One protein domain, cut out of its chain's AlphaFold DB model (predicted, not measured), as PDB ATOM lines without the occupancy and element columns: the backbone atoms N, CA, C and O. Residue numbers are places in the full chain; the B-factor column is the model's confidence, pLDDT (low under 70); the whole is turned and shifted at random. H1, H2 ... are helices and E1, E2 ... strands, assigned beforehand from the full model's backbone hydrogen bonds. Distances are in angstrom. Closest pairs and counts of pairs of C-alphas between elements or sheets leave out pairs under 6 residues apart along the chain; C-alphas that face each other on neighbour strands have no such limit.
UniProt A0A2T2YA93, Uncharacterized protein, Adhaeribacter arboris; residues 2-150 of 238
ATOM      1  N   GLU A   2      45.465 -24.084 -17.065       89.69
ATOM      2  CA  GLU A   2      45.403 -22.629 -16.803       89.69
ATOM      3  C   GLU A   2      44.815 -21.825 -17.976       89.69
ATOM      4  O   GLU A   2      43.878 -21.057 -17.798       89.69
ATOM      5  N   ALA A   3      45.270 -22.079 -19.208       93.50
ATOM      6  CA  ALA A   3      44.725 -21.416 -20.397       93.50
ATOM      7  C   ALA A   3      43.213 -21.653 -20.588       93.50
ATOM      8  O   ALA A   3      42.496 -20.753 -21.017       93.50
ATOM      9  N   ILE A   4      42.724 -22.848 -20.233       95.12
ATOM     10  CA  ILE A   4      41.295 -23.188 -20.270       95.12
ATOM     11  C   ILE A   4      40.530 -22.332 -19.260       95.12
ATOM     12  O   ILE A   4      39.513 -21.736 -19.602       95.12
ATOM     13  N   PHE A   5      41.039 -22.234 -18.032       96.62
ATOM     14  CA  PHE A   5      40.425 -21.418 -16.992       96.62
ATOM     15  C   PHE A   5      40.358 -19.940 -17.383       96.62
ATOM     16  O   PHE A   5      39.283 -19.346 -17.327       96.62
ATOM     17  N   GLN A   6      41.465 -19.379 -17.874       96.62
ATOM     18  CA  GLN A   6      41.520 -17.990 -18.333       96.62
ATOM     19  C   GLN A   6      40.575 -17.731 -19.509       96.62
ATOM     20  O   GLN A   6      39.869 -16.726 -19.520       96.62
ATOM     21  N   TYR A   7      40.503 -18.656 -20.473       97.50
ATOM     22  CA  TYR A   7      39.540 -18.570 -21.568       97.50
ATOM     23  C   TYR A   7      38.101 -18.517 -21.040       97.50
ATOM     24  O   TYR A   7      37.341 -17.626 -21.416       97.50
ATOM     25  N   VAL A   8      37.726 -19.435 -20.145       97.94
ATOM     26  CA  VAL A   8      36.363 -19.508 -19.601       97.94
ATOM     27  C   VAL A   8      36.019 -18.262 -18.785       97.94
ATOM     28  O   VAL A   8      34.931 -17.710 -18.961       97.94
ATOM     29  N   LEU A   9      36.937 -17.777 -17.944       96.69
ATOM     30  CA  LEU A   9      36.744 -16.531 -17.201       96.69
ATOM     31  C   LEU A   9      36.600 -15.322 -18.128       96.69
ATOM     32  O   LEU A   9      35.741 -14.478 -17.886       96.69
ATOM     33  N   ALA A  10      37.378 -15.250 -19.210       95.81
ATOM     34  CA  ALA A  10      37.241 -14.180 -20.192       95.81
ATOM     35  C   ALA A  10      35.846 -14.181 -20.842       95.81
ATOM     36  O   ALA A  10      35.232 -13.121 -20.962       95.81
ATOM     37  N   GLN A  11      35.304 -15.355 -21.192       96.19
ATOM     38  CA  GLN A  11      33.930 -15.471 -21.704       96.19
ATOM     39  C   GLN A  11      32.885 -15.074 -20.653       96.19
ATOM     40  O   GLN A  11      31.930 -14.362 -20.961       96.19
ATOM     41  N   PHE A  12      33.078 -15.483 -19.397       96.00
ATOM     42  CA  PHE A  12      32.197 -15.096 -18.298       96.00
ATOM     43  C   PHE A  12      32.172 -13.570 -18.102       96.00
ATOM     44  O   PHE A  12      31.095 -12.979 -18.038       96.00
ATOM     45  N   TYR A  13      33.334 -12.912 -18.086       94.31
ATOM     46  CA  TYR A  13      33.438 -11.457 -17.919       94.31
ATOM     47  C   TYR A  13      32.991 -10.654 -19.143       94.31
ATOM     48  O   TYR A  13      32.544  -9.514 -18.995       94.31
ATOM     49  N   ALA A  14      33.037 -11.244 -20.340       91.94
ATOM     50  CA  ALA A  14      32.418 -10.658 -21.524       91.94
ATOM     51  C   ALA A  14      30.887 -10.565 -21.384       91.94
ATOM     52  O   ALA A  14      30.277  -9.656 -21.944       91.94
ATOM     53  N   ILE A  15      30.264 -11.472 -20.619       91.12
ATOM     54  CA  ILE A  15      28.816 -11.475 -20.360       91.12
ATOM     55  C   ILE A  15      28.470 -10.648 -19.122       91.12
ATOM     56  O   ILE A  15      27.518  -9.871 -19.151       91.12
ATOM     57  N   TYR A  16      29.214 -10.820 -18.036       90.62
ATOM     58  CA  TYR A  16      28.992 -10.147 -16.761       90.62
ATOM     59  C   TYR A  16      30.136  -9.177 -16.532       90.62
ATOM     60  O   TYR A  16      31.133  -9.571 -15.942       90.62
ATOM     61  N   SER A  17      30.019  -7.939 -17.026       82.12
ATOM     62  CA  SER A  17      31.071  -6.921 -16.897       82.12
ATOM     63  C   SER A  17      31.299  -6.584 -15.427       82.12
ATOM     64  O   SER A  17      30.514  -5.824 -14.846       82.12
ATOM     65  N   PRO A  18      32.341  -7.141 -14.791       81.19
ATOM     66  CA  PRO A  18      32.504  -6.973 -13.368       81.19
ATOM     67  C   PRO A  18      33.197  -5.629 -13.122       81.19
ATOM     68  O   PRO A  18      34.164  -5.271 -13.791       81.19
ATOM     69  N   GLY A  19      32.714  -4.862 -12.147       83.44
ATOM     70  CA  GLY A  19      33.380  -3.620 -11.728       83.44
ATOM     71  C   GLY A  19      34.661  -3.850 -10.914       83.44
ATOM     72  O   GLY A  19      35.281  -2.887 -10.479       83.44
ATOM     73  N   GLN A  20      35.023  -5.111 -10.661       88.06
ATOM     74  CA  GLN A  20      36.161  -5.524  -9.843       88.06
ATOM     75  C   GLN A  20      36.649  -6.921 -10.241       88.06
ATOM     76  O   GLN A  20      35.954  -7.658 -10.937       88.06
ATOM     77  N   VAL A  21      37.830  -7.298  -9.756       89.75
ATOM     78  CA  VAL A  21      38.366  -8.656  -9.895       89.75
ATOM     79  C   VAL A  21      37.869  -9.517  -8.734       89.75
ATOM     80  O   VAL A  21      37.899  -9.084  -7.583       89.75
ATOM     81  N   PHE A  22      37.424 -10.736  -9.034       95.00
ATOM     82  CA  PHE A  22      37.023 -11.722  -8.033       95.00
ATOM     83  C   PHE A  22      38.148 -12.718  -7.753       95.00
ATOM     84  O   PHE A  22      38.881 -13.115  -8.657       95.00
ATOM     85  N   ASP A  23      38.245 -13.142  -6.498       96.12
ATOM     86  CA  ASP A  23      39.143 -14.195  -6.032       96.12
ATOM     87  C   ASP A  23      38.486 -15.554  -6.310       96.12
ATOM     88  O   ASP A  23      37.684 -16.068  -5.521       96.12
ATOM     89  N   ILE A  24      38.763 -16.060  -7.514       97.38
ATOM     90  CA  ILE A  24      38.239 -17.313  -8.053       97.38
ATOM     91  C   ILE A  24      39.413 -18.244  -8.326       97.38
ATOM     92  O   ILE A  24      40.266 -17.939  -9.159       97.38
ATOM     93  N   GLN A  25      39.400 -19.412  -7.694       97.12
ATOM     94  CA  GLN A  25      40.383 -20.461  -7.911       97.12
ATOM     95  C   GLN A  25      39.767 -21.639  -8.664       97.12
ATOM     96  O   GLN A  25      38.709 -22.161  -8.300       97.12
ATOM     97  N   TYR A  26      40.472 -22.106  -9.696       95.81
ATOM     98  CA  TYR A  26      40.198 -23.399 -10.316       95.81
ATOM     99  C   TYR A  26      41.017 -24.491  -9.620       95.81
ATOM    100  O   TYR A  26      42.215 -24.662  -9.860       95.81
ATOM    101  N   GLY A  27      40.371 -25.192  -8.695       94.56
ATOM    102  CA  GLY A  27      40.971 -26.059  -7.685       94.56
ATOM    103  C   GLY A  27      40.471 -25.711  -6.277       94.56
ATOM    104  O   GLY A  27      39.929 -24.632  -6.047       94.56
ATOM    105  N   LEU A  28      40.643 -26.640  -5.333       92.94
ATOM    106  CA  LEU A  28      40.255 -26.458  -3.931       92.94
ATOM    107  C   LEU A  28      41.490 -26.125  -3.086       92.94
ATOM    108  O   LEU A  28      42.197 -27.022  -2.630       92.94
ATOM    109  N   ASP A  29      41.761 -24.839  -2.890       94.06
ATOM    110  CA  ASP A  29      42.921 -24.346  -2.137       94.06
ATOM    111  C   ASP A  29      42.594 -23.988  -0.675       94.06
ATOM    112  O   ASP A  29      43.490 -23.708   0.121       94.06
ATOM    113  N   LYS A  30      41.303 -24.011  -0.311       91.25
ATOM    114  CA  LYS A  30      40.734 -23.565   0.970       91.25
ATOM    115  C   LYS A  30      40.948 -22.084   1.284       91.25
ATOM    116  O   LYS A  30      40.430 -21.628   2.305       91.25
ATOM    117  N   GLN A  31      41.666 -21.325   0.462       93.25
ATOM    118  CA  GLN A  31      41.997 -19.924   0.707       93.25
ATOM    119  C   GLN A  31      41.047 -19.020  -0.063       93.25
ATOM    120  O   GLN A  31      40.390 -18.193   0.576       93.25
ATOM    121  N   SER A  32      40.895 -19.258  -1.366       96.38
ATOM    122  CA  SER A  32      40.073 -18.430  -2.233       96.38
ATOM    123  C   SER A  32      38.602 -18.400  -1.834       96.38
ATOM    124  O   SER A  32      38.023 -19.383  -1.344       96.38
ATOM    125  N   ARG A  33      37.981 -17.240  -2.064       97.06
ATOM    126  CA  ARG A  33      36.562 -17.000  -1.773       97.06
ATOM    127  C   ARG A  33      35.633 -17.826  -2.656       97.06
ATOM    128  O   ARG A  33      34.647 -18.365  -2.163       97.06
ATOM    129  N   ILE A  34      35.949 -17.961  -3.940       98.06
ATOM    130  CA  ILE A  34      35.247 -18.869  -4.849       98.06
ATOM    131  C   ILE A  34      36.213 -19.970  -5.266       98.06
ATOM    132  O   ILE A  34      37.279 -19.692  -5.807       98.06
ATOM    133  N   GLN A  35      35.832 -21.221  -5.047       97.56
ATOM    134  CA  GLN A  35      36.618 -22.387  -5.441       97.56
ATOM    135  C   GLN A  35      35.781 -23.273  -6.355       97.56
ATOM    136  O   GLN A  35      34.645 -23.623  -6.033       97.56
ATOM    137  N   ILE A  36      36.341 -23.645  -7.501       96.69
ATOM    138  CA  ILE A  36      35.697 -24.538  -8.462       96.69
ATOM    139  C   ILE A  36      36.491 -25.831  -8.503       96.69
ATOM    140  O   ILE A  36      37.685 -25.817  -8.792       96.69
ATOM    141  N   HIS A  37      35.837 -26.954  -8.227       93.88
ATOM    142  CA  HIS A  37      36.464 -28.261  -8.281       93.88
ATOM    143  C   HIS A  37      37.028 -28.518  -9.681       93.88
ATOM    144  O   HIS A  37      36.319 -28.441 -10.685       93.88
ATOM    145  N   ARG A  38      38.312 -28.864  -9.730       92.56
ATOM    146  CA  ARG A  38      38.997 -29.268 -10.952       92.56
ATOM    147  C   ARG A  38      39.000 -30.784 -11.040       92.56
ATOM    148  O   ARG A  38      39.512 -31.454 -10.151       92.56
ATOM    149  N   SER A  39      38.434 -31.314 -12.117       86.81
ATOM    150  CA  SER A  39      38.483 -32.738 -12.421       86.81
ATOM    151  C   SER A  39      39.931 -33.198 -12.614       86.81
ATOM    152  O   SER A  39      40.737 -32.492 -13.221       86.81
ATOM    153  N   GLU A  40      40.244 -34.411 -12.160       85.06
ATOM    154  CA  GLU A  40      41.523 -35.081 -12.454       85.06
ATOM    155  C   GLU A  40      41.562 -35.690 -13.866       85.06
ATOM    156  O   GLU A  40      42.495 -36.399 -14.233       85.06
ATOM    157  N   SER A  41      40.534 -35.439 -14.676       85.19
ATOM    158  CA  SER A  41      40.469 -35.933 -16.043       85.19
ATOM    159  C   SER A  41      41.591 -35.358 -16.915       85.19
ATOM    160  O   SER A  41      41.743 -34.144 -17.031       85.19
ATOM    161  N   THR A  42      42.299 -36.239 -17.622       90.94
ATOM    162  CA  THR A  42      43.258 -35.898 -18.688       90.94
ATOM    163  C   THR A  42      42.579 -35.734 -20.053       90.94
ATOM    164  O   THR A  42      43.238 -35.718 -21.086       90.94
ATOM    165  N   PHE A  43      41.245 -35.609 -20.095       94.06
ATOM    166  CA  PHE A  43      40.469 -35.602 -21.339       94.06
ATOM    167  C   PHE A  43      40.973 -34.581 -22.373       94.06
ATOM    168  O   PHE A  43      41.133 -34.928 -23.541       94.06
ATOM    169  N   PHE A  44      41.284 -33.354 -21.940       94.44
ATOM    170  CA  PHE A  44      41.774 -32.283 -22.820       94.44
ATOM    171  C   PHE A  44      43.257 -32.396 -23.201       94.44
ATOM    172  O   PHE A  44      43.758 -31.563 -23.950       94.44
ATOM    173  N   GLU A  45      43.974 -33.392 -22.678       93.62
ATOM    174  CA  GLU A  45      45.343 -33.722 -23.102       93.62
ATOM    175  C   GLU A  45      45.334 -34.686 -24.300       93.62
ATOM    176  O   GLU A  45      46.348 -34.856 -24.977       93.62
ATOM    177  N   ASN A  46      44.171 -35.273 -24.594       92.62
ATOM    178  CA  ASN A  46      43.947 -36.219 -25.677       92.62
ATOM    179  C   ASN A  46      43.131 -35.573 -26.808       92.62
ATOM    180  O   ASN A  46      42.679 -34.438 -26.710       92.62
ATOM    181  N   THR A  47      42.892 -36.320 -27.886       95.00
ATOM    182  CA  THR A  47      42.088 -35.877 -29.043       95.00
ATOM    183  C   THR A  47      40.750 -36.612 -29.152       95.00
ATOM    184  O   THR A  47      40.148 -36.679 -30.221       95.00
ATOM    185  N   ALA A  48      40.272 -37.204 -28.054       96.75
ATOM    186  CA  ALA A  48      38.978 -37.875 -28.039       96.75
ATOM    187  C   ALA A  48      37.839 -36.837 -28.141       96.75
ATOM    188  O   ALA A  48      37.836 -35.859 -27.391       96.75
ATOM    189  N   PRO A  49      36.840 -37.031 -29.023       97.00
ATOM    190  CA  PRO A  49      35.770 -36.049 -29.215       97.00
ATOM    191  C   PRO A  49      34.741 -36.021 -28.075       97.00
ATOM    192  O   PRO A  49      34.072 -35.004 -27.875       97.00
ATOM    193  N   PHE A  50      34.600 -37.113 -27.319       96.94
ATOM    194  CA  PHE A  50      33.544 -37.286 -26.320       96.94
ATOM    195  C   PHE A  50      34.106 -37.708 -24.961       96.94
ATOM    196  O   PHE A  50      34.963 -38.596 -24.930       96.94
ATOM    197  N   PRO A  51      33.598 -37.155 -23.844       94.75
ATOM    198  CA  PRO A  51      33.920 -37.648 -22.512       94.75
ATOM    199  C   PRO A  51      33.589 -39.140 -22.383       94.75
ATOM    200  O   PRO A  51      32.543 -39.595 -22.849       94.75
ATOM    201  N   GLU A  52      34.463 -39.898 -21.720       90.00
ATOM    202  CA  GLU A  52      34.306 -41.353 -21.571       90.00
ATOM    203  C   GLU A  52      33.104 -41.733 -20.698       90.00
ATOM    204  O   GLU A  52      32.425 -42.730 -20.940       90.00
ATOM    205  N   LYS A  53      32.834 -40.927 -19.666       91.88
ATOM    206  CA  LYS A  53      31.746 -41.158 -18.714       91.88
ATOM    207  C   LYS A  53      30.479 -40.422 -19.143       91.88
ATOM    208  O   LYS A  53      30.532 -39.298 -19.640       91.88
ATOM    209  N   ALA A  54      29.334 -41.055 -18.889       93.00
ATOM    210  CA  ALA A  54      28.023 -40.427 -19.014       93.00
ATOM    211  C   ALA A  54      27.908 -39.194 -18.091       93.00
ATOM    212  O   ALA A  54      28.604 -39.130 -17.072       93.00
ATOM    213  N   PRO A  55      27.048 -38.213 -18.422       94.38
ATOM    214  CA  PRO A  55      26.914 -37.021 -17.608       94.38
ATOM    215  C   PRO A  55      26.154 -37.350 -16.326       94.38
ATOM    216  O   PRO A  55      25.207 -38.143 -16.330       94.38
ATOM    217  N   VAL A  56      26.516 -36.671 -15.245       93.88
ATOM    218  CA  VAL A  56      25.688 -36.608 -14.039       93.88
ATOM    219  C   VAL A  56      24.703 -35.458 -14.205       93.88
ATOM    220  O   VAL A  56      25.035 -34.435 -14.804       93.88
ATOM    221  N   TYR A  57      23.482 -35.611 -13.700       93.81
ATOM    222  CA  TYR A  57      22.466 -34.572 -13.811       93.81
ATOM    223  C   TYR A  57      22.162 -33.941 -12.462       93.81
ATOM    224  O   TYR A  57      21.762 -34.638 -11.532       93.81
ATOM    225  N   TYR A  58      22.242 -32.615 -12.406       94.62
ATOM    226  CA  TYR A  58      21.776 -31.829 -11.267       94.62
ATOM    227  C   TYR A  58      20.674 -30.866 -11.697       94.62
ATOM    228  O   TYR A  58      20.583 -30.488 -12.866       94.62
ATOM    229  N   THR A  59      19.817 -30.490 -10.749       95.06
ATOM    230  CA  THR A  59      18.771 -29.489 -10.982       95.06
ATOM    231  C   THR A  59      19.235 -28.139 -10.454       95.06
ATOM    232  O   THR A  59      19.641 -28.037  -9.300       95.06
ATOM    233  N   TRP A  60      19.137 -27.104 -11.282       95.38
ATOM    234  CA  TRP A  60      19.398 -25.716 -10.913       95.38
ATOM    235  C   TRP A  60      18.271 -24.842 -11.453       95.38
ATOM    236  O   TRP A  60      17.937 -24.943 -12.630       95.38
ATOM    237  N   GLN A  61      17.651 -24.026 -10.594       92.50
ATOM    238  CA  GLN A  61      16.506 -23.174 -10.961       92.50
ATOM    239  C   GLN A  61      15.415 -23.928 -11.756       92.50
ATOM    240  O   GLN A  61      14.942 -23.468 -12.790       92.50
ATOM    241  N   ASN A  62      15.031 -25.118 -11.279       93.56
ATOM    242  CA  ASN A  62      14.053 -26.018 -11.911       93.56
ATOM    243  C   ASN A  62      14.452 -26.585 -13.288       93.56
ATOM    244  O   ASN A  62      13.646 -27.271 -13.914       93.56
ATOM    245  N   GLN A  63      15.688 -26.372 -13.742       96.12
ATOM    246  CA  GLN A  63      16.219 -26.978 -14.957       96.12
ATOM    247  C   GLN A  63      17.179 -28.120 -14.624       96.12
ATOM    248  O   GLN A  63      18.129 -27.956 -13.859       96.12
ATOM    249  N   LYS A  64      16.969 -29.279 -15.255       95.62
ATOM    250  CA  LYS A  64      17.915 -30.399 -15.223       95.62
ATOM    251  C   LYS A  64      19.070 -30.116 -16.188       95.62
ATOM    252  O   LYS A  64      18.831 -29.881 -17.374       95.62
ATOM    253  N   ILE A  65      20.300 -30.149 -15.686       96.44
ATOM    254  CA  ILE A  65      21.523 -29.806 -16.422       96.44
ATOM    255  C   ILE A  65      22.487 -30.989 -16.363       96.44
ATOM    256  O   ILE A  65      22.667 -31.598 -15.309       96.44
ATOM    257  N   ALA A  66      23.087 -31.320 -17.503       95.81
ATOM    258  CA  ALA A  66      24.118 -32.346 -17.619       95.81
ATOM    259  C   ALA A  66      25.475 -31.791 -17.164       95.81
ATOM    260  O   ALA A  66      25.812 -30.672 -17.525       95.81
ATOM    261  N   PHE A  67      26.269 -32.564 -16.431       95.19
ATOM    262  CA  PHE A  67      27.639 -32.227 -16.046       95.19
ATOM    263  C   PHE A  67      28.572 -33.390 -16.383       95.19
ATOM    264  O   PHE A  67      28.392 -34.519 -15.925       95.19
ATOM    265  N   TRP A  68      29.587 -33.098 -17.185       94.44
ATOM    266  CA  TRP A  68      30.697 -33.987 -17.507       94.44
ATOM    267  C   TRP A  68      31.798 -33.883 -16.456       94.44
ATOM    268  O   TRP A  68      31.768 -33.009 -15.585       94.44
ATOM    269  N   PHE A  69      32.791 -34.767 -16.560       91.62
ATOM    270  CA  PHE A  69      34.028 -34.708 -15.768       91.62
ATOM    271  C   PHE A  69      33.805 -34.740 -14.247       91.62
ATOM    272  O   PHE A  69      34.653 -34.293 -13.476       91.62
ATOM    273  N   THR A  70      32.668 -35.287 -13.814       82.31
ATOM    274  CA  THR A  70      32.302 -35.414 -12.402       82.31
ATOM    275  C   THR A  70      32.717 -36.790 -11.886       82.31
ATOM    276  O   THR A  70      32.463 -37.810 -12.529       82.31
ATOM    277  N   SER A  71      33.387 -36.820 -10.734       70.56
ATOM    278  CA  SER A  71      33.988 -38.037 -10.175       70.56
ATOM    279  C   SER A  71      32.959 -38.983  -9.549       70.56
ATOM    280  O   SER A  71      33.117 -40.201  -9.641       70.56
ATOM    281  N   SER A  72      31.902 -38.435  -8.942       73.81
ATOM    282  CA  SER A  72      30.834 -39.180  -8.268       73.81
ATOM    283  C   SER A  72      29.555 -38.349  -8.170       73.81
ATOM    284  O   SER A  72      29.589 -37.125  -8.296       73.81
ATOM    285  N   GLU A  73      28.422 -39.004  -7.917       78.44
ATOM    286  CA  GLU A  73      27.195 -38.294  -7.551       78.44
ATOM    287  C   GLU A  73      27.402 -37.537  -6.235       78.44
ATOM    288  O   GLU A  73      27.946 -38.063  -5.262       78.44
ATOM    289  N   LEU A  74      26.991 -36.274  -6.227       84.69
ATOM    290  CA  LEU A  74      27.104 -35.366  -5.098       84.69
ATOM    291  C   LEU A  74      25.711 -35.107  -4.538       84.69
ATOM    292  O   LEU A  74      24.751 -34.923  -5.283       84.69
ATOM    293  N   LYS A  75      25.604 -35.028  -3.212       83.12
ATOM    294  CA  LYS A  75      24.354 -34.619  -2.562       83.12
ATOM    295  C   LYS A  75      24.015 -33.156  -2.871       83.12
ATOM    296  O   LYS A  75      22.863 -32.826  -3.124       83.12
ATOM    297  N   GLU A  76      25.034 -32.301  -2.873       87.00
ATOM    298  CA  GLU A  76      24.959 -30.881  -3.216       87.00
ATOM    299  C   GLU A  76      26.164 -30.537  -4.089       87.00
ATOM    300  O   GLU A  76      27.291 -30.883  -3.742       87.00
ATOM    301  N   PHE A  77      25.958 -29.866  -5.221       92.12
ATOM    302  CA  PHE A  77      27.051 -29.534  -6.143       92.12
ATOM    303  C   PHE A  77      27.591 -28.104  -5.965       92.12
ATOM    304  O   PHE A  77      28.603 -27.755  -6.568       92.12
ATOM    305  N   VAL A  78      26.952 -27.296  -5.113       94.88
ATOM    306  CA  VAL A  78      27.456 -25.999  -4.643       94.88
ATOM    307  C   VAL A  78      27.251 -25.940  -3.140       94.88
ATOM    308  O   VAL A  78      26.134 -26.140  -2.670       94.88
ATOM    309  N   THR A  79      28.308 -25.651  -2.391       95.12
ATOM    310  CA  THR A  79      28.241 -25.451  -0.943       95.12
ATOM    311  C   THR A  79      28.724 -24.054  -0.585       95.12
ATOM    312  O   THR A  79      29.566 -23.469  -1.268       95.12
ATOM    313  N   TYR A  80      28.164 -23.507   0.490       95.56
ATOM    314  CA  TYR A  80      28.536 -22.206   1.030       95.56
ATOM    315  C   TYR A  80      28.971 -22.397   2.476       95.56
ATOM    316  O   TYR A  80      28.213 -22.952   3.273       95.56
ATOM    317  N   VAL A  81      30.187 -21.967   2.796       90.25
ATOM    318  CA  VAL A  81      30.758 -22.041   4.143       90.25
ATOM    319  C   VAL A  81      31.369 -20.683   4.438       90.25
ATOM    320  O   VAL A  81      32.289 -20.260   3.739       90.25
ATOM    321  N   ASP A  82      30.827 -19.996   5.440       88.25
ATOM    322  CA  ASP A  82      31.163 -18.606   5.757       88.25
ATOM    323  C   ASP A  82      31.056 -17.706   4.505       88.25
ATOM    324  O   ASP A  82      30.067 -17.753   3.771       88.25
ATOM    325  N   ASP A  83      32.106 -16.935   4.229       91.38
ATOM    326  CA  ASP A  83      32.259 -16.061   3.064       91.38
ATOM    327  C   ASP A  83      32.904 -16.773   1.862       91.38
ATOM    328  O   ASP A  83      33.637 -16.149   1.082       91.38
ATOM    329  N   LYS A  84      32.687 -18.090   1.729       96.62
ATOM    330  CA  LYS A  84      33.231 -18.908   0.639       96.62
ATOM    331  C   LYS A  84      32.163 -19.743  -0.049       96.62
ATOM    332  O   LYS A  84      31.245 -20.262   0.586       96.62
ATOM    333  N   ALA A  85      32.326 -19.921  -1.357       97.88
ATOM    334  CA  ALA A  85      31.536 -20.847  -2.157       97.88
ATOM    335  C   ALA A  85      32.442 -21.903  -2.791       97.88
ATOM    336  O   ALA A  85      33.478 -21.575  -3.375       97.88
ATOM    337  N   ILE A  86      32.023 -23.162  -2.706       97.00
ATOM    338  CA  ILE A  86      32.695 -24.292  -3.343       97.00
ATOM    339  C   ILE A  86      31.738 -24.902  -4.364       97.00
ATOM    340  O   ILE A  86      30.706 -25.471  -4.009       97.00
ATOM    341  N   ILE A  87      32.092 -24.800  -5.641       96.62
ATOM    342  CA  ILE A  87      31.384 -25.445  -6.746       96.62
ATOM    343  C   ILE A  87      32.049 -26.805  -6.961       96.62
ATOM    344  O   ILE A  87      33.163 -26.889  -7.464       96.62
ATOM    345  N   GLN A  88      31.383 -27.877  -6.542       94.56
ATOM    346  CA  GLN A  88      31.938 -29.236  -6.496       94.56
ATOM    347  C   GLN A  88      31.956 -29.950  -7.861       94.56
ATOM    348  O   GLN A  88      32.526 -31.031  -7.992       94.56
ATOM    349  N   VAL A  89      31.346 -29.353  -8.884       94.56
ATOM    350  CA  VAL A  89      31.365 -29.827 -10.274       94.56
ATOM    351  C   VAL A  89      32.296 -28.966 -11.117       94.56
ATOM    352  O   VAL A  89      32.386 -27.754 -10.923       94.56
ATOM    353  N   ASP A  90      32.959 -29.580 -12.094       95.38
ATOM    354  CA  ASP A  90      33.922 -28.880 -12.942       95.38
ATOM    355  C   ASP A  90      33.225 -28.076 -14.050       95.38
ATOM    356  O   ASP A  90      33.193 -28.461 -15.224       95.38
ATOM    357  N   ILE A  91      32.620 -26.948 -13.674       97.00
ATOM    358  CA  ILE A  91      31.956 -26.056 -14.630       97.00
ATOM    359  C   ILE A  91      32.932 -25.470 -15.654       97.00
ATOM    360  O   ILE A  91      32.522 -25.198 -16.777       97.00
ATOM    361  N   ILE A  92      34.217 -25.328 -15.316       97.62
ATOM    362  CA  ILE A  92      35.231 -24.776 -16.222       97.62
ATOM    363  C   ILE A  92      35.476 -25.735 -17.388       97.62
ATOM    364  O   ILE A  92      35.353 -25.339 -18.547       97.62
ATOM    365  N   ALA A  93      35.737 -27.011 -17.099       96.62
ATOM    366  CA  ALA A  93      35.881 -28.054 -18.109       96.62
ATOM    367  C   ALA A  93      34.623 -28.189 -18.981       96.62
ATOM    368  O   ALA A  93      34.712 -28.285 -20.204       96.62
ATOM    369  N   ASN A  94      33.439 -28.159 -18.360       97.38
ATOM    370  CA  ASN A  94      32.166 -28.256 -19.072       97.38
ATOM    371  C   ASN A  94      31.941 -27.075 -20.028       97.38
ATOM    372  O   ASN A  94      31.592 -27.289 -21.189       97.38
ATOM    373  N   VAL A  95      32.164 -25.837 -19.571       98.31
ATOM    374  CA  VAL A  95      32.044 -24.645 -20.422       98.31
ATOM    375  C   VAL A  95      33.035 -24.717 -21.577       98.31
ATOM    376  O   VAL A  95      32.644 -24.510 -22.726       98.31
ATOM    377  N   PHE A  96      34.298 -25.041 -21.294       97.75
ATOM    378  CA  PHE A  96      35.325 -25.121 -22.323       97.75
ATOM    379  C   PHE A  96      34.995 -26.164 -23.392       97.75
ATOM    380  O   PHE A  96      35.099 -25.856 -24.576       97.75
ATOM    381  N   TYR A  97      34.536 -27.356 -23.001       97.75
ATOM    382  CA  TYR A  97      34.144 -28.412 -23.939       97.75
ATOM    383  C   TYR A  97      33.147 -27.918 -24.999       97.75
ATOM    384  O   TYR A  97      33.334 -28.166 -26.190       97.75
ATOM    385  N   TYR A  98      32.113 -27.182 -24.578       97.75
ATOM    386  CA  TYR A  98      31.093 -26.679 -25.498       97.75
ATOM    387  C   TYR A  98      31.539 -25.438 -26.270       97.75
ATOM    388  O   TYR A  98      31.361 -25.393 -27.482       97.75
ATOM    389  N   LEU A  99      32.118 -24.436 -25.599       97.50
ATOM    390  CA  LEU A  99      32.463 -23.166 -26.250       97.50
ATOM    391  C   LEU A  99      33.652 -23.277 -27.211       97.50
ATOM    392  O   LEU A  99      33.725 -22.522 -28.174       97.50
ATOM    393  N   SER A 100      34.563 -24.226 -26.981       96.69
ATOM    394  CA  SER A 100      35.671 -24.492 -27.909       96.69
ATOM    395  C   SER A 100      35.252 -25.268 -29.162       96.69
ATOM    396  O   SER A 100      36.061 -25.412 -30.075       96.69
ATOM    397  N   GLY A 101      34.022 -25.799 -29.215       96.62
ATOM    398  CA  GLY A 101      33.595 -26.698 -30.289       96.62
ATOM    399  C   GLY A 101      34.350 -28.032 -30.285       96.62
ATOM    400  O   GLY A 101      34.531 -28.637 -31.340       96.62
ATOM    401  N   TRP A 102      34.804 -28.505 -29.116       97.56
ATOM    402  CA  TRP A 102      35.713 -29.654 -28.989       97.56
ATOM    403  C   TRP A 102      35.243 -30.897 -29.756       97.56
ATOM    404  O   TRP A 102      36.009 -31.499 -30.510       97.56
ATOM    405  N   GLN A 103      33.966 -31.266 -29.600       97.12
ATOM    406  CA  GLN A 103      33.381 -32.427 -30.282       97.12
ATOM    407  C   GLN A 103      33.407 -32.288 -31.809       97.12
ATOM    408  O   GLN A 103      33.609 -33.270 -32.516       97.12
ATOM    409  N   GLU A 104      33.229 -31.070 -32.318       96.94
ATOM    410  CA  GLU A 104      33.185 -30.770 -33.750       96.94
ATOM    411  C   GLU A 104      34.592 -30.809 -34.341       96.94
ATOM    412  O   GLU A 104      34.813 -31.375 -35.415       96.94
ATOM    413  N   TYR A 105      35.549 -30.258 -33.593       96.62
ATOM    414  CA  TYR A 105      36.950 -30.199 -33.973       96.62
ATOM    415  C   TYR A 105      37.580 -31.595 -34.055       96.62
ATOM    416  O   TYR A 105      38.182 -31.938 -35.072       96.62
ATOM    417  N   TYR A 106      37.407 -32.420 -33.016       97.56
ATOM    418  CA  TYR A 106      38.091 -33.714 -32.908       97.56
ATOM    419  C   TYR A 106      37.321 -34.908 -33.477       97.56
ATOM    420  O   TYR A 106      37.918 -35.957 -33.719       97.56
ATOM    421  N   SER A 107      36.009 -34.798 -33.702       97.06
ATOM    422  CA  SER A 107      35.274 -35.889 -34.347       97.06
ATOM    423  C   SER A 107      35.728 -36.040 -35.796       97.06
ATOM    424  O   SER A 107      35.933 -35.046 -36.489       97.06
ATOM    425  N   SER A 108      35.829 -37.275 -36.286       96.56
ATOM    426  CA  SER A 108      36.046 -37.568 -37.708       96.56
ATOM    427  C   SER A 108      34.749 -37.584 -38.525       96.56
ATOM    428  O   SER A 108      34.800 -37.596 -39.753       96.56
ATOM    429  N   GLN A 109      33.584 -37.575 -37.869       97.06
ATOM    430  CA  GLN A 109      32.284 -37.642 -38.535       97.06
ATOM    431  C   GLN A 109      31.990 -36.345 -39.276       97.06
ATOM    432  O   GLN A 109      32.126 -35.257 -38.711       97.06
ATOM    433  N   ARG A 110      31.564 -36.455 -40.535       97.00
ATOM    434  CA  ARG A 110      31.236 -35.315 -41.391       97.00
ATOM    435  C   ARG A 110      29.974 -35.597 -42.197       97.00
ATOM    436  O   ARG A 110      29.780 -36.711 -42.675       97.00
ATOM    437  N   ASP A 111      29.113 -34.592 -42.323       94.75
ATOM    438  CA  ASP A 111      27.964 -34.648 -43.225       94.75
ATOM    439  C   ASP A 111      28.406 -34.437 -44.687       94.75
ATOM    440  O   ASP A 111      29.587 -34.244 -44.985       94.75
ATOM    441  N   THR A 112      27.452 -34.445 -45.622       93.81
ATOM    442  CA  THR A 112      27.715 -34.231 -47.058       93.81
ATOM    443  C   THR A 112      28.348 -32.875 -47.381       93.81
ATOM    444  O   THR A 112      28.828 -32.681 -48.494       93.81
ATOM    445  N   TYR A 113      28.336 -31.938 -46.432       89.69
ATOM    446  CA  TYR A 113      28.892 -30.596 -46.556       89.69
ATOM    447  C   TYR A 113      30.199 -30.430 -45.768       89.69
ATOM    448  O   TYR A 113      30.711 -29.319 -45.668       89.69
ATOM    449  N   GLY A 114      30.751 -31.508 -45.199       90.44
ATOM    450  CA  GLY A 114      31.987 -31.443 -44.423       90.44
ATOM    451  C   GLY A 114      31.820 -30.820 -43.035       90.44
ATOM    452  O   GLY A 114      32.809 -30.382 -42.451       90.44
ATOM    453  N   ARG A 115      30.601 -30.781 -42.484       92.12
ATOM    454  CA  ARG A 115      30.309 -30.249 -41.140       92.12
ATOM    455  C   ARG A 115      30.155 -31.379 -40.133       92.12
ATOM    456  O   ARG A 115      29.819 -32.499 -40.512       92.12
ATOM    457  N   PHE A 116      30.352 -31.094 -38.847       96.50
ATOM    458  CA  PHE A 116      30.047 -32.061 -37.793       96.50
ATOM    459  C   PHE A 116      28.535 -32.381 -37.781       96.50
ATOM    460  O   PHE A 116      27.722 -31.461 -37.644       96.50
ATOM    461  N   PRO A 117      28.118 -33.655 -37.932       96.50
ATOM    462  CA  PRO A 117      26.707 -34.000 -37.964       96.50
ATOM    463  C   PRO A 117      26.066 -33.824 -36.590       96.50
ATOM    464  O   PRO A 117      26.487 -34.421 -35.603       96.50
ATOM    465  N   TYR A 118      24.953 -33.100 -36.547       94.19
ATOM    466  CA  TYR A 118      24.149 -32.945 -35.334       94.19
ATOM    467  C   TYR A 118      23.757 -34.286 -34.679       94.19
ATOM    468  O   TYR A 118      23.696 -34.377 -33.451       94.19
ATOM    469  N   ALA A 119      23.519 -35.327 -35.486       96.12
ATOM    470  CA  ALA A 119      23.184 -36.669 -35.006       96.12
ATOM    471  C   ALA A 119      24.240 -37.256 -34.049       96.12
ATOM    472  O   ALA A 119      23.884 -38.028 -33.162       96.12
ATOM    473  N   GLU A 120      25.497 -36.827 -34.185       97.00
ATOM    474  CA  GLU A 120      26.644 -37.286 -33.395       97.00
ATOM    475  C   GLU A 120      26.877 -36.451 -32.124       97.00
ATOM    476  O   GLU A 120      27.735 -36.777 -31.307       97.00
ATOM    477  N   SER A 121      26.136 -35.356 -31.937       97.19
ATOM    478  CA  SER A 121      26.338 -34.433 -30.815       97.19
ATOM    479  C   SER A 121      25.922 -35.032 -29.464       97.19
ATOM    480  O   SER A 121      24.933 -35.769 -29.365       97.19
ATOM    481  N   LEU A 122      26.609 -34.643 -28.380       97.38
ATOM    482  CA  LEU A 122      26.181 -35.010 -27.022       97.38
ATOM    483  C   LEU A 122      24.778 -34.474 -26.707       97.38
ATOM    484  O   LEU A 122      23.977 -35.167 -26.081       97.38
ATOM    485  N   GLN A 123      24.458 -33.277 -27.199       96.56
ATOM    486  CA  GLN A 123      23.144 -32.655 -27.080       96.56
ATOM    487  C   GLN A 123      22.049 -33.578 -27.629       96.56
ATOM    488  O   GLN A 123      21.045 -33.811 -26.950       96.56
ATOM    489  N   LYS A 124      22.249 -34.142 -28.833       97.19
ATOM    490  CA  LYS A 124      21.312 -35.095 -29.442       97.19
ATOM    491  C   LYS A 124      21.264 -36.407 -28.671       97.19
ATOM    492  O   LYS A 124      20.168 -36.880 -28.370       97.19
ATOM    493  N   LYS A 125      22.427 -36.974 -28.344       96.75
ATOM    494  CA  LYS A 125      22.557 -38.273 -27.669       96.75
ATOM    495  C   LYS A 125      21.857 -38.312 -26.310       96.75
ATOM    496  O   LYS A 125      21.270 -39.328 -25.955       96.75
ATOM    497  N   TYR A 126      21.902 -37.210 -25.569       96.88
ATOM    498  CA  TYR A 126      21.363 -37.117 -24.210       96.88
ATOM    499  C   TYR A 126      20.112 -36.230 -24.101       96.88
ATOM    500  O   TYR A 126      19.603 -36.015 -23.004       96.88
ATOM    501  N   GLY A 127      19.587 -35.736 -25.225       96.00
ATOM    502  CA  GLY A 127      18.265 -35.112 -25.295       96.00
ATOM    503  C   GLY A 127      18.145 -33.733 -24.639       96.00
ATOM    504  O   GLY A 127      17.070 -33.400 -24.151       96.00
ATOM    505  N   PHE A 128      19.208 -32.921 -24.628       95.94
ATOM    506  CA  PHE A 128      19.208 -31.588 -23.997       95.94
ATOM    507  C   PHE A 128      19.444 -30.432 -24.984       95.94
ATOM    508  O   PHE A 128      19.924 -29.370 -24.612       95.94
ATOM    509  N   ILE A 129      19.080 -30.613 -26.253       93.44
ATOM    510  CA  ILE A 129      19.341 -29.653 -27.348       93.44
ATOM    511  C   ILE A 129      18.803 -28.250 -27.062       93.44
ATOM    512  O   ILE A 129      19.441 -27.259 -27.394       93.44
ATOM    513  N   THR A 130      17.630 -28.164 -26.439       94.00
ATOM    514  CA  THR A 130      16.970 -26.892 -26.122       94.00
ATOM    515  C   THR A 130      17.434 -26.293 -24.796       94.00
ATOM    516  O   THR A 130      16.904 -25.268 -24.377       94.00
ATOM    517  N   VAL A 131      18.385 -26.928 -24.106       95.06
ATOM    518  CA  VAL A 131      18.895 -26.484 -22.807       95.06
ATOM    519  C   VAL A 131      20.236 -25.777 -23.024       95.06
ATOM    520  O   VAL A 131      21.220 -26.437 -23.364       95.06
ATOM    521  N   PRO A 132      20.330 -24.452 -22.799       94.19
ATOM    522  CA  PRO A 132      21.582 -23.714 -22.935       94.19
ATOM    523  C   PRO A 132      22.496 -23.977 -21.730       94.19
ATOM    524  O   PRO A 132      22.663 -23.130 -20.859       94.19
ATOM    525  N   VAL A 133      23.078 -25.176 -21.652       97.06
ATOM    526  CA  VAL A 133      23.841 -25.653 -20.481       97.06
ATOM    527  C   VAL A 133      24.955 -24.696 -20.043       97.06
ATOM    528  O   VAL A 133      25.134 -24.490 -18.846       97.06
ATOM    529  N   VAL A 134      25.628 -24.028 -20.987       97.19
ATOM    530  CA  VAL A 134      26.666 -23.025 -20.687       97.19
ATOM    531  C   VAL A 134      26.103 -21.825 -19.926       97.19
ATOM    532  O   VAL A 134      26.737 -21.370 -18.974       97.19
ATOM    533  N   ASN A 135      24.898 -21.358 -20.270       95.06
ATOM    534  CA  ASN A 135      24.253 -20.265 -19.541       95.06
ATOM    535  C   ASN A 135      24.035 -20.653 -18.080       95.06
ATOM    536  O   ASN A 135      24.285 -19.841 -17.199       95.06
ATOM    537  N   TYR A 136      23.632 -21.898 -17.821       97.12
ATOM    538  CA  TYR A 136      23.449 -22.383 -16.457       97.12
ATOM    539  C   TYR A 136      24.770 -22.552 -15.700       97.12
ATOM    540  O   TYR A 136      24.835 -22.200 -14.527       97.12
ATOM    541  N   TYR A 137      25.838 -23.034 -16.342       98.06
ATOM    542  CA  TYR A 137      27.164 -23.088 -15.709       98.06
ATOM    543  C   TYR A 137      27.661 -21.695 -15.303       98.06
ATOM    544  O   TYR A 137      28.188 -21.518 -14.205       98.06
ATOM    545  N   PHE A 138      27.453 -20.694 -16.160       97.44
ATOM    546  CA  PHE A 138      27.756 -19.305 -15.833       97.44
ATOM    547  C   PHE A 138      26.819 -18.725 -14.778       97.44
ATOM    548  O   PHE A 138      27.281 -17.992 -13.914       97.44
ATOM    549  N   ASP A 139      25.535 -19.068 -14.791       96.25
ATOM    550  CA  ASP A 139      24.592 -18.630 -13.764       96.25
ATOM    551  C   ASP A 139      24.932 -19.199 -12.372       96.25
ATOM    552  O   ASP A 139      24.855 -18.484 -11.374       96.25
ATOM    553  N   ILE A 140      25.420 -20.444 -12.302       97.81
ATOM    554  CA  ILE A 140      25.959 -21.043 -11.071       97.81
ATOM    555  C   ILE A 140      27.151 -20.224 -10.550       97.81
ATOM    556  O   ILE A 140      27.176 -19.857  -9.373       97.81
ATOM    557  N   LEU A 141      28.117 -19.896 -11.418       98.06
ATOM    558  CA  LEU A 141      29.277 -19.081 -11.041       98.06
ATOM    559  C   LEU A 141      28.867 -17.667 -10.610       98.06
ATOM    560  O   LEU A 141      29.315 -17.186  -9.571       98.06
ATOM    561  N   LYS A 142      27.973 -17.025 -11.370       96.69
ATOM    562  CA  LYS A 142      27.391 -15.719 -11.045       96.69
ATOM    563  C   LYS A 142      26.760 -15.746  -9.658       96.69
ATOM    564  O   LYS A 142      27.127 -14.934  -8.818       96.69
ATOM    565  N   THR A 143      25.874 -16.703  -9.399       96.56
ATOM    566  CA  THR A 143      25.162 -16.826  -8.120       96.56
ATOM    567  C   THR A 143      26.129 -17.049  -6.957       96.56
ATOM    568  O   THR A 143      25.942 -16.494  -5.874       96.56
ATOM    569  N   ALA A 144      27.189 -17.836  -7.162       97.56
ATOM    570  CA  ALA A 144      28.240 -18.016  -6.166       97.56
ATOM    571  C   ALA A 144      28.972 -16.699  -5.856       97.56
ATOM    572  O   ALA A 144      29.117 -16.349  -4.684       97.56
ATOM    573  N   ILE A 145      29.369 -15.948  -6.888       96.88
ATOM    574  CA  ILE A 145      30.029 -14.643  -6.746       96.88
ATOM    575  C   ILE A 145      29.113 -13.639  -6.043       96.88
ATOM    576  O   ILE A 145      29.519 -13.029  -5.059       96.88
ATOM    577  N   GLU A 146      27.875 -13.480  -6.504       95.62
ATOM    578  CA  GLU A 146      26.915 -12.526  -5.940       95.62
ATOM    579  C   GLU A 146      26.657 -12.790  -4.459       95.62
ATOM    580  O   GLU A 146      26.688 -11.866  -3.645       95.62
ATOM    581  N   ARG A 147      26.481 -14.065  -4.091       95.69
ATOM    582  CA  ARG A 147      26.248 -14.463  -2.702       95.69
ATOM    583  C   ARG A 147      27.452 -14.201  -1.808       95.69
ATOM    584  O   ARG A 147      27.277 -13.704  -0.703       95.69
ATOM    585  N   VAL A 148      28.654 -14.539  -2.265       96.81
ATOM    586  CA  VAL A 148      29.876 -14.379  -1.466       96.81
ATOM    587  C   VAL A 148      30.284 -12.911  -1.355       96.81
ATOM    588  O   VAL A 148      30.685 -12.455  -0.288       96.81
ATOM    589  N   TYR A 149      30.175 -12.136  -2.432       95.06
ATOM    590  CA  TYR A 149      30.596 -10.734  -2.450       95.06
ATOM    591  C   TYR A 149      29.489  -9.746  -2.068       95.06
ATOM    592  O   TYR A 149      29.780  -8.560  -1.932       95.06
ATOM    593  N   GLY A 150      28.248 -10.207  -1.886       93.81
ATOM    594  CA  GLY A 150      27.120  -9.358  -1.506       93.81
ATOM    595  C   GLY A 150      26.791  -8.295  -2.557       93.81
ATOM    596  O   GLY A 150      26.491  -7.156  -2.209       93.81
TER     597      GLY A 150
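What this domain is: This is residues 2 to 150 of the 238 residues of an uncharacterized protein of Adhaeribacter arboris (UniProt A0A2T2YA93). A small sheet of four short strands, E1, E2, E6 and E5, has the long helix H5 over one face; H5 begins beside a separate hairpin, E3 and E4. H2 sits in the middle with H1 crossing it, and the long axis runs from the E5-E6 hairpin to the loop of residues 107 to 121 beyond H3 and H4. The printed part has 149 residues, in the order H1 E1 E2 E3 E4 E5 E6 H2 H3 H4 H5; the class is mixed, helices and strands, with under half of the residues in named elements. The four-stranded sheet, E1 E2 E6 E5, is mixed. The whole is compact, with a radius of gyration of the C-alphas of 15.9 A, yet elongated in outline, 54 by 31 by 28 A.

How they stand to each other: Start at H1, residues 2 to 15: its residues 4 to 8 alone touch H2, residues 91 to 99, about perpendicular at 76 degrees, with the C-alphas of Phe 5 and Ile 92 closest at 6.2 A. Next, E1, residues 24 to 26, and E2, residues 34 to 36, are parallel, with N 25 and O 34 at 2.9 A, within hydrogen-bond range. E3, residues 56 to 60, and E4, residues 63 to 67, form a hairpin, with N 58 and O 65 at 3.1 A. E5, residues 78 to 81, and E6, residues 84 to 87, form another, with N 79 and O 86 at 2.9 A. E6 is parallel to E2, with N 35 and O 85 at 2.9 A. H3, residues 102 to 106, and H4, residues 122 to 126, touch no helix. H5, residues 133 to 149, makes two layers with the sheet, a helix on one face: its height over the sheet is 9.5 A, over E2 and E6, and it runs along the strands, at 6 degrees to E6 on the local plane. Its residues 134 to 137 alone touch H2, the C-alphas of Val 95 and Val 134 closest at 5.6 A. In each helix every O i to N i+4 pair is within hydrogen-bond range.

Where its parts are: Find C-alpha 2 at (45.403, -22.629, -16.803); from there H1 runs 20.3 A. E3 spans 13.0 A, E4 12.6 A and H2 12.0 A. H5 runs 24.4 A to C-alpha 149 at (30.596, -10.734, -2.450).

The domain as a whole: Look at Asp 82 and Thr 112 for the C-alphas farthest apart, 55.2 A. The printed part has no cut. The links E2 to E3 and H3 to H4 are long, of 19 and 15 residues. Mean pLDDT of the printed part is 94.1, and no printed residue is under 70.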